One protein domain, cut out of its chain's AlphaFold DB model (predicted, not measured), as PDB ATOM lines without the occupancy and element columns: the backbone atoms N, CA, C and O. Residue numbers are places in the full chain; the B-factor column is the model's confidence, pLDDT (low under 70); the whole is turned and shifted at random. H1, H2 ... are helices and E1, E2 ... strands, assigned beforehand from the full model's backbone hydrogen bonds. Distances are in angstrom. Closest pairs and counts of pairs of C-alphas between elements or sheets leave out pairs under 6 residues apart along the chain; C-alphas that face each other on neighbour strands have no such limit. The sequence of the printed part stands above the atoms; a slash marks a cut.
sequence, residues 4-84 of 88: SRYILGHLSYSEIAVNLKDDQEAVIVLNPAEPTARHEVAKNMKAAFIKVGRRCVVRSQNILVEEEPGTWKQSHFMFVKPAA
ATOM      1  N   SER A   4      31.722  36.140  -4.846       39.25
ATOM      2  CA  SER A   4      31.052  35.701  -6.078       39.25
ATOM      3  C   SER A   4      30.846  36.884  -7.026       39.25
ATOM      4  O   SER A   4      30.301  37.916  -6.633       39.25
ATOM      5  N   ARG A   5      31.270  36.743  -8.287       47.69
ATOM      6  CA  ARG A   5      31.007  37.723  -9.353       47.69
ATOM      7  C   ARG A   5      29.905  37.153 -10.250       47.69
ATOM      8  O   ARG A   5      30.085  36.094 -10.844       47.69
ATOM      9  N   TYR A   6      28.763  37.837 -10.335       43.56
ATOM     10  CA  TYR A   6      27.688  37.474 -11.263       43.56
ATOM     11  C   TYR A   6      28.176  37.680 -12.700       43.56
ATOM     12  O   TYR A   6      28.598  38.784 -13.049       43.56
ATOM     13  N   ILE A   7      28.150  36.628 -13.521       50.34
ATOM     14  CA  ILE A   7      28.532  36.716 -14.931       50.34
ATOM     15  C   ILE A   7      27.260  36.679 -15.774       50.34
ATOM     16  O   ILE A   7      26.646  35.637 -15.977       50.34
ATOM     17  N   LEU A   8      26.853  37.869 -16.215       51.44
ATOM     18  CA  LEU A   8      25.768  38.084 -17.170       51.44
ATOM     19  C   LEU A   8      26.204  37.628 -18.573       51.44
ATOM     20  O   LEU A   8      27.380  37.734 -18.919       51.44
ATOM     21  N   GLY A   9      25.244  37.165 -19.381       56.66
ATOM     22  CA  GLY A   9      25.424  36.468 -20.669       56.66
ATOM     23  C   GLY A   9      26.110  37.220 -21.822       56.66
ATOM     24  O   GLY A   9      25.948  36.823 -22.968       56.66
ATOM     25  N   HIS A  10      26.860  38.289 -21.545       61.59
ATOM     26  CA  HIS A  10      27.701  38.992 -22.518       61.59
ATOM     27  C   HIS A  10      29.177  38.557 -22.474       61.59
ATOM     28  O   HIS A  10      29.923  38.900 -23.384       61.59
ATOM     29  N   LEU A  11      29.610  37.826 -21.437       68.38
ATOM     30  CA  LEU A  11      30.985  37.329 -21.342       68.38
ATOM     31  C   LEU A  11      31.135  35.978 -22.041       68.38
ATOM     32  O   LEU A  11      30.416  35.020 -21.754       68.38
ATOM     33  N   SER A  12      32.128  35.884 -22.919       85.25
ATOM     34  CA  SER A  12      32.525  34.623 -23.538       85.25
ATOM     35  C   SER A  12      33.178  33.682 -22.516       85.25
ATOM     36  O   SER A  12      33.819  34.115 -21.555       85.25
ATOM     37  N   TYR A  13      33.099  32.365 -22.744       88.44
ATOM     38  CA  TYR A  13      33.758  31.378 -21.874       88.44
ATOM     39  C   TYR A  13      35.267  31.626 -21.723       88.44
ATOM     40  O   TYR A  13      35.827  31.400 -20.651       88.44
ATOM     41  N   SER A  14      35.919  32.129 -22.775       88.62
ATOM     42  CA  SER A  14      37.341  32.483 -22.763       88.62
ATOM     43  C   SER A  14      37.632  33.647 -21.817       88.62
ATOM     44  O   SER A  14      38.583  33.579 -21.047       88.62
ATOM     45  N   GLU A  15      36.810  34.698 -21.824       89.38
ATOM     46  CA  GLU A  15      36.988  35.837 -20.913       89.38
ATOM     47  C   GLU A  15      36.784  35.430 -19.458       89.38
ATOM     48  O   GLU A  15      37.514  35.897 -18.586       89.38
ATOM     49  N   ILE A  16      35.835  34.528 -19.195       89.56
ATOM     50  CA  ILE A  16      35.639  33.953 -17.861       89.56
ATOM     51  C   ILE A  16      36.899  33.183 -17.450       89.56
ATOM     52  O   ILE A  16      37.430  33.403 -16.363       89.56
ATOM     53  N   ALA A  17      37.419  32.332 -18.334       91.25
ATOM     54  CA  ALA A  17      38.611  31.534 -18.073       91.25
ATOM     55  C   ALA A  17      39.878  32.375 -17.834       91.25
ATOM     56  O   ALA A  17      40.718  31.992 -17.020       91.25
ATOM     57  N   VAL A  18      40.021  33.521 -18.507       91.44
ATOM     58  CA  VAL A  18      41.160  34.436 -18.319       91.44
ATOM     59  C   VAL A  18      41.015  35.253 -17.035       91.44
ATOM     60  O   VAL A  18      41.967  35.367 -16.269       91.44
ATOM     61  N   ASN A  19      39.830  35.813 -16.780       90.62
ATOM     62  CA  ASN A  19      39.665  36.863 -15.773       90.62
ATOM     63  C   ASN A  19      39.204  36.365 -14.398       90.62
ATOM     64  O   ASN A  19      39.311  37.110 -13.420       90.62
ATOM     65  N   LEU A  20      38.656  35.149 -14.299       90.00
ATOM     66  CA  LEU A  20      38.187  34.609 -13.024       90.00
ATOM     67  C   LEU A  20      39.384  34.265 -12.130       90.00
ATOM     68  O   LEU A  20      40.186  33.398 -12.481       90.00
ATOM     69  N   LYS A  21      39.518  34.939 -10.986       89.88
ATOM     70  CA  LYS A  21      40.612  34.698 -10.031       89.88
ATOM     71  C   LYS A  21      40.386  33.409  -9.239       89.88
ATOM     72  O   LYS A  21      39.252  32.960  -9.104       89.88
ATOM     73  N   ASP A  22      41.453  32.820  -8.705       88.31
ATOM     74  CA  ASP A  22      41.397  31.508  -8.035       88.31
ATOM     75  C   ASP A  22      40.541  31.498  -6.752       88.31
ATOM     76  O   ASP A  22      39.979  30.469  -6.372       88.31
ATOM     77  N   ASP A  23      40.388  32.653  -6.103       87.44
ATOM     78  CA  ASP A  23      39.534  32.861  -4.930       87.44
ATOM     79  C   ASP A  23      38.069  33.184  -5.281       87.44
ATOM     80  O   ASP A  23      37.221  33.280  -4.389       87.44
ATOM     81  N   GLN A  24      37.759  33.336  -6.570       88.06
ATOM     82  CA  GLN A  24      36.442  33.718  -7.063       88.06
ATOM     83  C   GLN A  24      35.651  32.521  -7.588       88.06
ATOM     84  O   GLN A  24      36.191  31.519  -8.057       88.06
ATOM     85  N   GLU A  25      34.331  32.662  -7.546       89.19
ATOM     86  CA  GLU A  25      33.389  31.746  -8.179       89.19
ATOM     87  C   GLU A  25      32.500  32.542  -9.137       89.19
ATOM     88  O   GLU A  25      32.001  33.623  -8.800       89.19
ATOM     89  N   ALA A  26      32.334  32.012 -10.345       88.12
ATOM     90  CA  ALA A  26      31.407  32.532 -11.335       88.12
ATOM     91  C   ALA A  26      30.100  31.743 -11.275       88.12
ATOM     92  O   ALA A  26      30.118  30.511 -11.237       88.12
ATOM     93  N   VAL A  27      28.976  32.453 -11.318       88.12
ATOM     94  CA  VAL A  27      27.639  31.853 -11.404       88.12
ATOM     95  C   VAL A  27      27.064  32.133 -12.782       88.12
ATOM     96  O   VAL A  27      26.975  33.289 -13.194       88.12
ATOM     97  N   ILE A  28      26.675  31.069 -13.477       85.31
ATOM     98  CA  ILE A  28      26.020  31.095 -14.781       85.31
ATOM     99  C   ILE A  28      24.585  30.619 -14.578       85.31
ATOM    100  O   ILE A  28      24.351  29.519 -14.074       85.31
ATOM    101  N   VAL A  29      23.627  31.453 -14.966       84.19
ATOM    102  CA  VAL A  29      22.203  31.113 -14.932       84.19
ATOM    103  C   VAL A  29      21.819  30.552 -16.290       84.19
ATOM    104  O   VAL A  29      22.042  31.206 -17.306       84.19
ATOM    105  N   LEU A  30      21.277  29.335 -16.315       82.25
ATOM    106  CA  LEU A  30      20.827  28.727 -17.561       82.25
ATOM    107  C   LEU A  30      19.391  29.133 -17.878       82.25
ATOM    108  O   LEU A  30      18.578  29.365 -16.981       82.25
ATOM    109  N   ASN A  31      19.078  29.192 -19.168       77.56
ATOM    110  CA  ASN A  31      17.713  29.375 -19.626       77.56
ATOM    111  C   ASN A  31      16.899  28.097 -19.325       77.56
ATOM    112  O   ASN A  31      17.278  27.026 -19.808       77.56
ATOM    113  N   PRO A  32      15.790  28.165 -18.561       73.50
ATOM    114  CA  PRO A  32      14.936  27.002 -18.305       73.50
ATOM    115  C   PRO A  32      14.355  26.371 -19.579       73.50
ATOM    116  O   PRO A  32      14.027  25.188 -19.573       73.50
ATOM    117  N   ALA A  33      14.240  27.129 -20.674       76.19
ATOM    118  CA  ALA A  33      13.768  26.607 -21.956       76.19
ATOM    119  C   ALA A  33      14.789  25.688 -22.662       76.19
ATOM    120  O   ALA A  33      14.442  25.036 -23.645       76.19
ATOM    121  N   GLU A  34      16.032  25.608 -22.172       74.06
ATOM    122  CA  GLU A  34      17.132  24.882 -22.812       74.06
ATOM    123  C   GLU A  34      17.701  23.788 -21.887       74.06
ATOM    124  O   GLU A  34      18.768  23.944 -21.283       74.06
ATOM    125  N   PRO A  35      17.028  22.630 -21.763       67.50
ATOM    126  CA  PRO A  35      17.420  21.578 -20.819       67.50
ATOM    127  C   PRO A  35      18.801  20.968 -21.118       67.50
ATOM    128  O   PRO A  35      19.485  20.489 -20.211       67.50
ATOM    129  N   THR A  36      19.246  21.005 -22.376       75.38
ATOM    130  CA  THR A  36      20.560  20.505 -22.809       75.38
ATOM    131  C   THR A  36      21.699  21.490 -22.548       75.38
ATOM    132  O   THR A  36      22.862  21.067 -22.522       75.38
ATOM    133  N   ALA A  37      21.397  22.768 -22.281       79.62
ATOM    134  CA  ALA A  37      22.401  23.817 -22.104       79.62
ATOM    135  C   ALA A  37      23.387  23.484 -20.979       79.62
ATOM    136  O   ALA A  37      24.573  23.778 -21.083       79.62
ATOM    137  N   ARG A  38      22.945  22.784 -19.924       83.69
ATOM    138  CA  ARG A  38      23.817  22.402 -18.802       83.69
ATOM    139  C   ARG A  38      25.037  21.602 -19.250       83.69
ATOM    140  O   ARG A  38      26.148  21.867 -18.791       83.69
ATOM    141  N   HIS A  39      24.836  20.595 -20.099       84.50
ATOM    142  CA  HIS A  39      25.934  19.738 -20.538       84.50
ATOM    143  C   HIS A  39      26.894  20.506 -21.451       84.50
ATOM    144  O   HIS A  39      28.113  20.435 -21.284       84.50
ATOM    145  N   GLU A  40      26.337  21.279 -22.380       86.56
ATOM    146  CA  GLU A  40      27.101  22.057 -23.347       86.56
ATOM    147  C   GLU A  40      27.927  23.164 -22.679       86.56
ATOM    148  O   GLU A  40      29.142  23.236 -22.879       86.56
ATOM    149  N   VAL A  41      27.304  23.969 -21.815       88.50
ATOM    150  CA  VAL A  41      27.969  25.039 -21.060       88.50
ATOM    151  C   VAL A  41      29.085  24.459 -20.190       88.50
ATOM    152  O   VAL A  41      30.191  24.998 -20.166       88.50
ATOM    153  N   ALA A  42      28.854  23.323 -19.520       89.88
ATOM    154  CA  ALA A  42      29.881  22.678 -18.701       89.88
ATOM    155  C   ALA A  42      31.084  22.208 -19.531       89.88
ATOM    156  O   ALA A  42      32.231  22.396 -19.117       89.88
ATOM    157  N   LYS A  43      30.835  21.609 -20.701       90.69
ATOM    158  CA  LYS A  43      31.884  21.168 -21.629       90.69
ATOM    159  C   LYS A  43      32.691  22.355 -22.153       90.69
ATOM    160  O   LYS A  43      33.919  22.342 -22.063       90.69
ATOM    161  N   ASN A  44      32.011  23.383 -22.653       91.44
ATOM    162  CA  ASN A  44      32.645  24.559 -23.243       91.44
ATOM    163  C   ASN A  44      33.438  25.361 -22.208       91.44
ATOM    164  O   ASN A  44      34.545  25.814 -22.497       91.44
ATOM    165  N   MET A  45      32.937  25.455 -20.975       92.31
ATOM    166  CA  MET A  45      33.654  26.110 -19.886       92.31
ATOM    167  C   MET A  45      34.961  25.389 -19.541       92.31
ATOM    168  O   MET A  45      36.017  26.015 -19.459       92.31
ATOM    169  N   LYS A  46      34.922  24.060 -19.389       93.44
ATOM    170  CA  LYS A  46      36.137  23.267 -19.142       93.44
ATOM    171  C   LYS A  46      37.144  23.422 -20.281       93.44
ATOM    172  O   LYS A  46      38.328  23.615 -20.018       93.44
ATOM    173  N   ALA A  47      36.678  23.389 -21.529       93.19
ATOM    174  CA  ALA A  47      37.528  23.590 -22.698       93.19
ATOM    175  C   ALA A  47      38.183  24.984 -22.712       93.19
ATOM    176  O   ALA A  47      39.373  25.094 -23.003       93.19
ATOM    177  N   ALA A  48      37.445  26.037 -22.346       93.44
ATOM    178  CA  ALA A  48      37.977  27.396 -22.265       93.44
ATOM    179  C   ALA A  48      39.083  27.528 -21.205       93.44
ATOM    180  O   ALA A  48      40.130  28.103 -21.494       93.44
ATOM    181  N   PHE A  49      38.896  26.935 -20.020       93.94
ATOM    182  CA  PHE A  49      39.931  26.889 -18.980       93.94
ATOM    183  C   PHE A  49      41.183  26.137 -19.449       93.94
ATOM    184  O   PHE A  49      42.288  26.659 -19.314       93.94
ATOM    185  N   ILE A  50      41.017  24.969 -20.079       94.19
ATOM    186  CA  ILE A  50      42.137  24.184 -20.627       94.19
ATOM    187  C   ILE A  50      42.912  24.994 -21.674       94.19
ATOM    188  O   ILE A  50      44.142  24.999 -21.658       94.19
ATOM    189  N   LYS A  51      42.210  25.720 -22.553       93.56
ATOM    190  CA  LYS A  51      42.821  26.538 -23.613       93.56
ATOM    191  C   LYS A  51      43.740  27.638 -23.068       93.56
ATOM    192  O   LYS A  51      44.700  27.998 -23.738       93.56
ATOM    193  N   VAL A  52      43.465  28.149 -21.867       92.31
ATOM    194  CA  VAL A  52      44.297  29.163 -21.193       92.31
ATOM    195  C   VAL A  52      45.267  28.555 -20.170       92.31
ATOM    196  O   VAL A  52      45.807  29.271 -19.333       92.31
ATOM    197  N   GLY A  53      45.483  27.235 -20.211       92.19
ATOM    198  CA  GLY A  53      46.418  26.533 -19.326       92.19
ATOM    199  C   GLY A  53      45.927  26.361 -17.885       92.19
ATOM    200  O   GLY A  53      46.731  26.103 -16.994       92.19
ATOM    201  N   ARG A  54      44.621  26.503 -17.633       92.56
ATOM    202  CA  ARG A  54      44.005  26.408 -16.300       92.56
ATOM    203  C   ARG A  54      43.038  25.225 -16.223       92.56
ATOM    204  O   ARG A  54      42.649  24.632 -17.228       92.56
ATOM    205  N   ARG A  55      42.609  24.878 -15.010       93.50
ATOM    206  CA  ARG A  55      41.518  23.920 -14.767       93.50
ATOM    207  C   ARG A  55      40.398  24.594 -13.988       93.50
ATOM    208  O   ARG A  55      40.622  25.585 -13.299       93.50
ATOM    209  N   CYS A  56      39.194  24.045 -14.088       93.56
ATOM    210  CA  CYS A  56      38.060  24.476 -13.283       93.56
ATOM    211  C   CYS A  56      37.219  23.289 -12.816       93.56
ATOM    212  O   CYS A  56      37.156  22.239 -13.463       93.56
ATOM    213  N   VAL A  57      36.541  23.489 -11.692       93.38
ATOM    214  CA  VAL A  57      35.451  22.638 -11.228       93.38
ATOM    215  C   VAL A  57      34.141  23.313 -11.597       93.38
ATOM    216  O   VAL A  57      33.960  24.513 -11.392       93.38
ATOM    217  N   VAL A  58      33.221  22.516 -12.133       92.00
ATOM    218  CA  VAL A  58      31.873  22.949 -12.487       92.00
ATOM    219  C   VAL A  58      30.886  22.189 -11.613       92.00
ATOM    220  O   VAL A  58      30.865  20.957 -11.631       92.00
ATOM    221  N   ARG A  59      30.074  22.921 -10.855       91.50
ATOM    222  CA  ARG A  59      28.978  22.390 -10.036       91.50
ATOM    223  C   ARG A  59      27.665  22.976 -10.528       91.50
ATOM    224  O   ARG A  59      27.652  24.041 -11.133       91.50
ATOM    225  N   SER A  60      26.560  22.291 -10.279       89.06
ATOM    226  CA  SER A  60      25.239  22.763 -10.689       89.06
ATOM    227  C   SER A  60      24.220  22.559  -9.586       89.06
ATOM    228  O   SER A  60      24.259  21.530  -8.911       89.06
ATOM    229  N   GLN A  61      23.277  23.481  -9.479       88.44
ATOM    230  CA  GLN A  61      22.144  23.398  -8.570       88.44
ATOM    231  C   GLN A  61      20.854  23.600  -9.359       88.44
ATOM    232  O   GLN A  61      20.779  24.502 -10.191       88.44
ATOM    233  N   ASN A  62      19.850  22.766  -9.097       88.06
ATOM    234  CA  ASN A  62      18.519  22.944  -9.667       88.06
ATOM    235  C   ASN A  62      17.805  24.074  -8.924       88.06
ATOM    236  O   ASN A  62      17.893  24.162  -7.699       88.06
ATOM    237  N   ILE A  63      17.076  24.898  -9.663       85.19
ATOM    238  CA  ILE A  63      16.275  25.993  -9.122       85.19
ATOM    239  C   ILE A  63      14.892  26.000  -9.763       85.19
ATOM    240  O   ILE A  63      14.692  25.423 -10.831       85.19
ATOM    241  N   LEU A  64      13.953  26.684  -9.118       86.56
ATOM    242  CA  LEU A  64      12.669  27.043  -9.704       86.56
ATOM    243  C   LEU A  64      12.694  28.534 -10.028       86.56
ATOM    244  O   LEU A  64      13.098  29.342  -9.194       86.56
ATOM    245  N   VAL A  65      12.299  28.879 -11.249       83.19
ATOM    246  CA  VAL A  65      12.199  30.255 -11.734       83.19
ATOM    247  C   VAL A  65      10.742  30.512 -12.074       83.19
ATOM    248  O   VAL A  65      10.132  29.730 -12.803       83.19
ATOM    249  N   GLU A  66      10.188  31.581 -11.519       85.38
ATOM    250  CA  GLU A  66       8.855  32.055 -11.872       85.38
ATOM    251  C   GLU A  66       8.940  32.801 -13.209       85.38
ATOM    252  O   GLU A  66       9.698  33.762 -13.340       85.38
ATOM    253  N   GLU A  67       8.227  32.308 -14.222       78.75
ATOM    254  CA  GLU A  67       8.171  32.931 -15.553       78.75
ATOM    255  C   GLU A  67       7.029  33.948 -15.632       78.75
ATOM    256  O   GLU A  67       7.210  35.065 -16.112       78.75
ATOM    257  N   GLU A  68       5.873  33.562 -15.100       86.69
ATOM    258  CA  GLU A  68       4.677  34.382 -14.929       86.69
ATOM    259  C   GLU A  68       4.136  34.141 -13.517       86.69
ATOM    260  O   GLU A  68       4.400  33.071 -12.960       86.69
ATOM    261  N   PRO A  69       3.361  35.070 -12.928       87.94
ATOM    262  CA  PRO A  69       2.786  34.878 -11.601       87.94
ATOM    263  C   PRO A  69       2.056  33.530 -11.471       87.94
ATOM    264  O   PRO A  69       1.039  33.298 -12.124       87.94
ATOM    265  N   GLY A  70       2.581  32.637 -10.628       87.25
ATOM    266  CA  GLY A  70       2.040  31.289 -10.411       87.25
ATOM    267  C   GLY A  70       2.540  30.193 -11.369       87.25
ATOM    268  O   GLY A  70       2.272  29.016 -11.117       87.25
ATOM    269  N   THR A  71       3.313  30.534 -12.402       85.50
ATOM    270  CA  THR A  71       3.909  29.586 -13.359       85.50
ATOM    271  C   THR A  71       5.404  29.426 -13.093       85.50
ATOM    272  O   THR A  71       6.215  30.303 -13.391       85.50
ATOM    273  N   TRP A  72       5.781  28.261 -12.564       85.81
ATOM    274  CA  TRP A  72       7.161  27.932 -12.204       85.81
ATOM    275  C   TRP A  72       7.784  26.957 -13.199       85.81
ATOM    276  O   TRP A  72       7.197  25.926 -13.529       85.81
ATOM    277  N   LYS A  73       9.014  27.242 -13.624       83.25
ATOM    278  CA  LYS A  73       9.828  26.355 -14.459       83.25
ATOM    279  C   LYS A  73      11.098  25.942 -13.735       83.25
ATOM    280  O   LYS A  73      11.694  26.708 -12.981       83.25
ATOM    281  N   GLN A  74      11.539  24.717 -13.992       82.81
ATOM    282  CA  GLN A  74      12.818  24.238 -13.491       82.81
ATOM    283  C   GLN A  74      13.961  24.837 -14.317       82.81
ATOM    284  O   GLN A  74      13.967  24.742 -15.541       82.81
ATOM    285  N   SER A  75      14.951  25.414 -13.640       83.38
ATOM    286  CA  SER A  75      16.206  25.872 -14.238       83.38
ATOM    287  C   SER A  75      17.413  25.360 -13.445       83.38
ATOM    288  O   SER A  75      17.288  24.542 -12.528       83.38
ATOM    289  N   HIS A  76      18.603  25.832 -13.809       83.00
ATOM    290  CA  HIS A  76      19.863  25.477 -13.186       83.00
ATOM    291  C   HIS A  76      20.758  26.702 -12.997       83.00
ATOM    292  O   HIS A  76      20.962  27.493 -13.921       83.00
ATOM    293  N   PHE A  77      21.382  26.786 -11.826       86.94
ATOM    294  CA  PHE A  77      22.617  27.539 -11.656       86.94
ATOM    295  C   PHE A  77      23.809  26.638 -11.923       86.94
ATOM    296  O   PHE A  77      23.833  25.472 -11.521       86.94
ATOM    297  N   MET A  78      24.817  27.200 -12.572       87.38
ATOM    298  CA  MET A  78      26.116  26.590 -12.764       87.38
ATOM    299  C   MET A  78      27.189  27.431 -12.084       87.38
ATOM    300  O   MET A  78      27.384  28.595 -12.413       87.38
ATOM    301  N   PHE A  79      27.905  26.811 -11.161       90.25
ATOM    302  CA  PHE A  79      29.002  27.407 -10.418       90.25
ATOM    303  C   PHE A  79      30.316  26.939 -11.028       90.25
ATOM    304  O   PHE A  79      30.559  25.734 -11.144       90.25
ATOM    305  N   VAL A  80      31.160  27.885 -11.416       90.88
ATOM    306  CA  VAL A  80      32.468  27.631 -12.013       90.88
ATOM    307  C   VAL A  80      33.524  28.216 -11.095       90.88
ATOM    308  O   VAL A  80      33.511  29.415 -10.816       90.88
ATOM    309  N   LYS A  81      34.450  27.373 -10.645       92.75
ATOM    310  CA  LYS A  81      35.566  27.784  -9.793       92.75
ATOM    311  C   LYS A  81      36.885  27.313 -10.403       92.75
ATOM    312  O   LYS A  81      36.957  26.138 -10.785       92.75
ATOM    313  N   PRO A  82      37.923  28.161 -10.502       92.44
ATOM    314  CA  PRO A  82      39.249  27.696 -10.885       92.44
ATOM    315  C   PRO A  82      39.740  26.621  -9.908       92.44
ATOM    316  O   PRO A  82      39.461  26.671  -8.710       92.44
ATOM    317  N   ALA A  83      40.428  25.617 -10.438       88.81
ATOM    318  CA  ALA A  83      41.012  24.540  -9.655       88.81
ATOM    319  C   ALA A  83      42.529  24.705  -9.643       88.81
ATOM    320  O   ALA A  83      43.123  24.929 -10.702       88.81
ATOM    321  N   ALA A  84      43.143  24.546  -8.470       74.69
ATOM    322  CA  ALA A  84      44.583  24.358  -8.394       74.69
ATOM    323  C   ALA A  84      44.968  23.132  -9.234       74.69
ATOM    324  O   ALA A  84      44.237  22.134  -9.282       74.69
TER     325      ALA A  84
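This is residues 4 to 84 of the 88 residues of an uncharacterized protein of Pseudomonas sp. MWU12-2323 (UniProt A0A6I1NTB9). A long hairpin, E3 and E4, makes the length; short E2 and E1 widen it beside E4 into a twisted sheet, with helix H2 along one face and short H1 packed on H2. Printed are 81 residues, with two helices and four strands named in order E1 H1 E2 H2 E3 E4, mixed in class; the mixed sheet runs E1 E2 E4 E3. It is compact, radius of gyration of the C-alphas 13.3 A, spanning 45 by 23 by 21 A.

Start at E1, residues 4 to 6, parallel to E2, residues 24 to 29; N 5 and O 25 are 3.2 A apart. H2, residues 37 to 51, is on the sheet at a height of 9.0 A, over E4, residues 71 to 83, and E3, residues 55 to 68. With residues 44 to 49 alone it touches H1, residues 13 to 19; closest are C-alphas 49 and 17, 4.9 A. E4 is antiparallel to E2, N 26 to O 80 2.9 A, and to E3, N 59 to O 79 2.9 A. In both helices every O i to N i+4 pair is within hydrogen-bond range.

Find C-alpha 4 at (31.052, 35.701, -6.078), where E1 begins. H2 runs 20.7 A; E3, 38.3 A, bends by 54 degrees at residue 62; E4, 37.6 A, ends at (41.012, 24.540, -9.655).

The printed part has no cut and no long link; pLDDT is under 70 at residues 4 to 11 and 35.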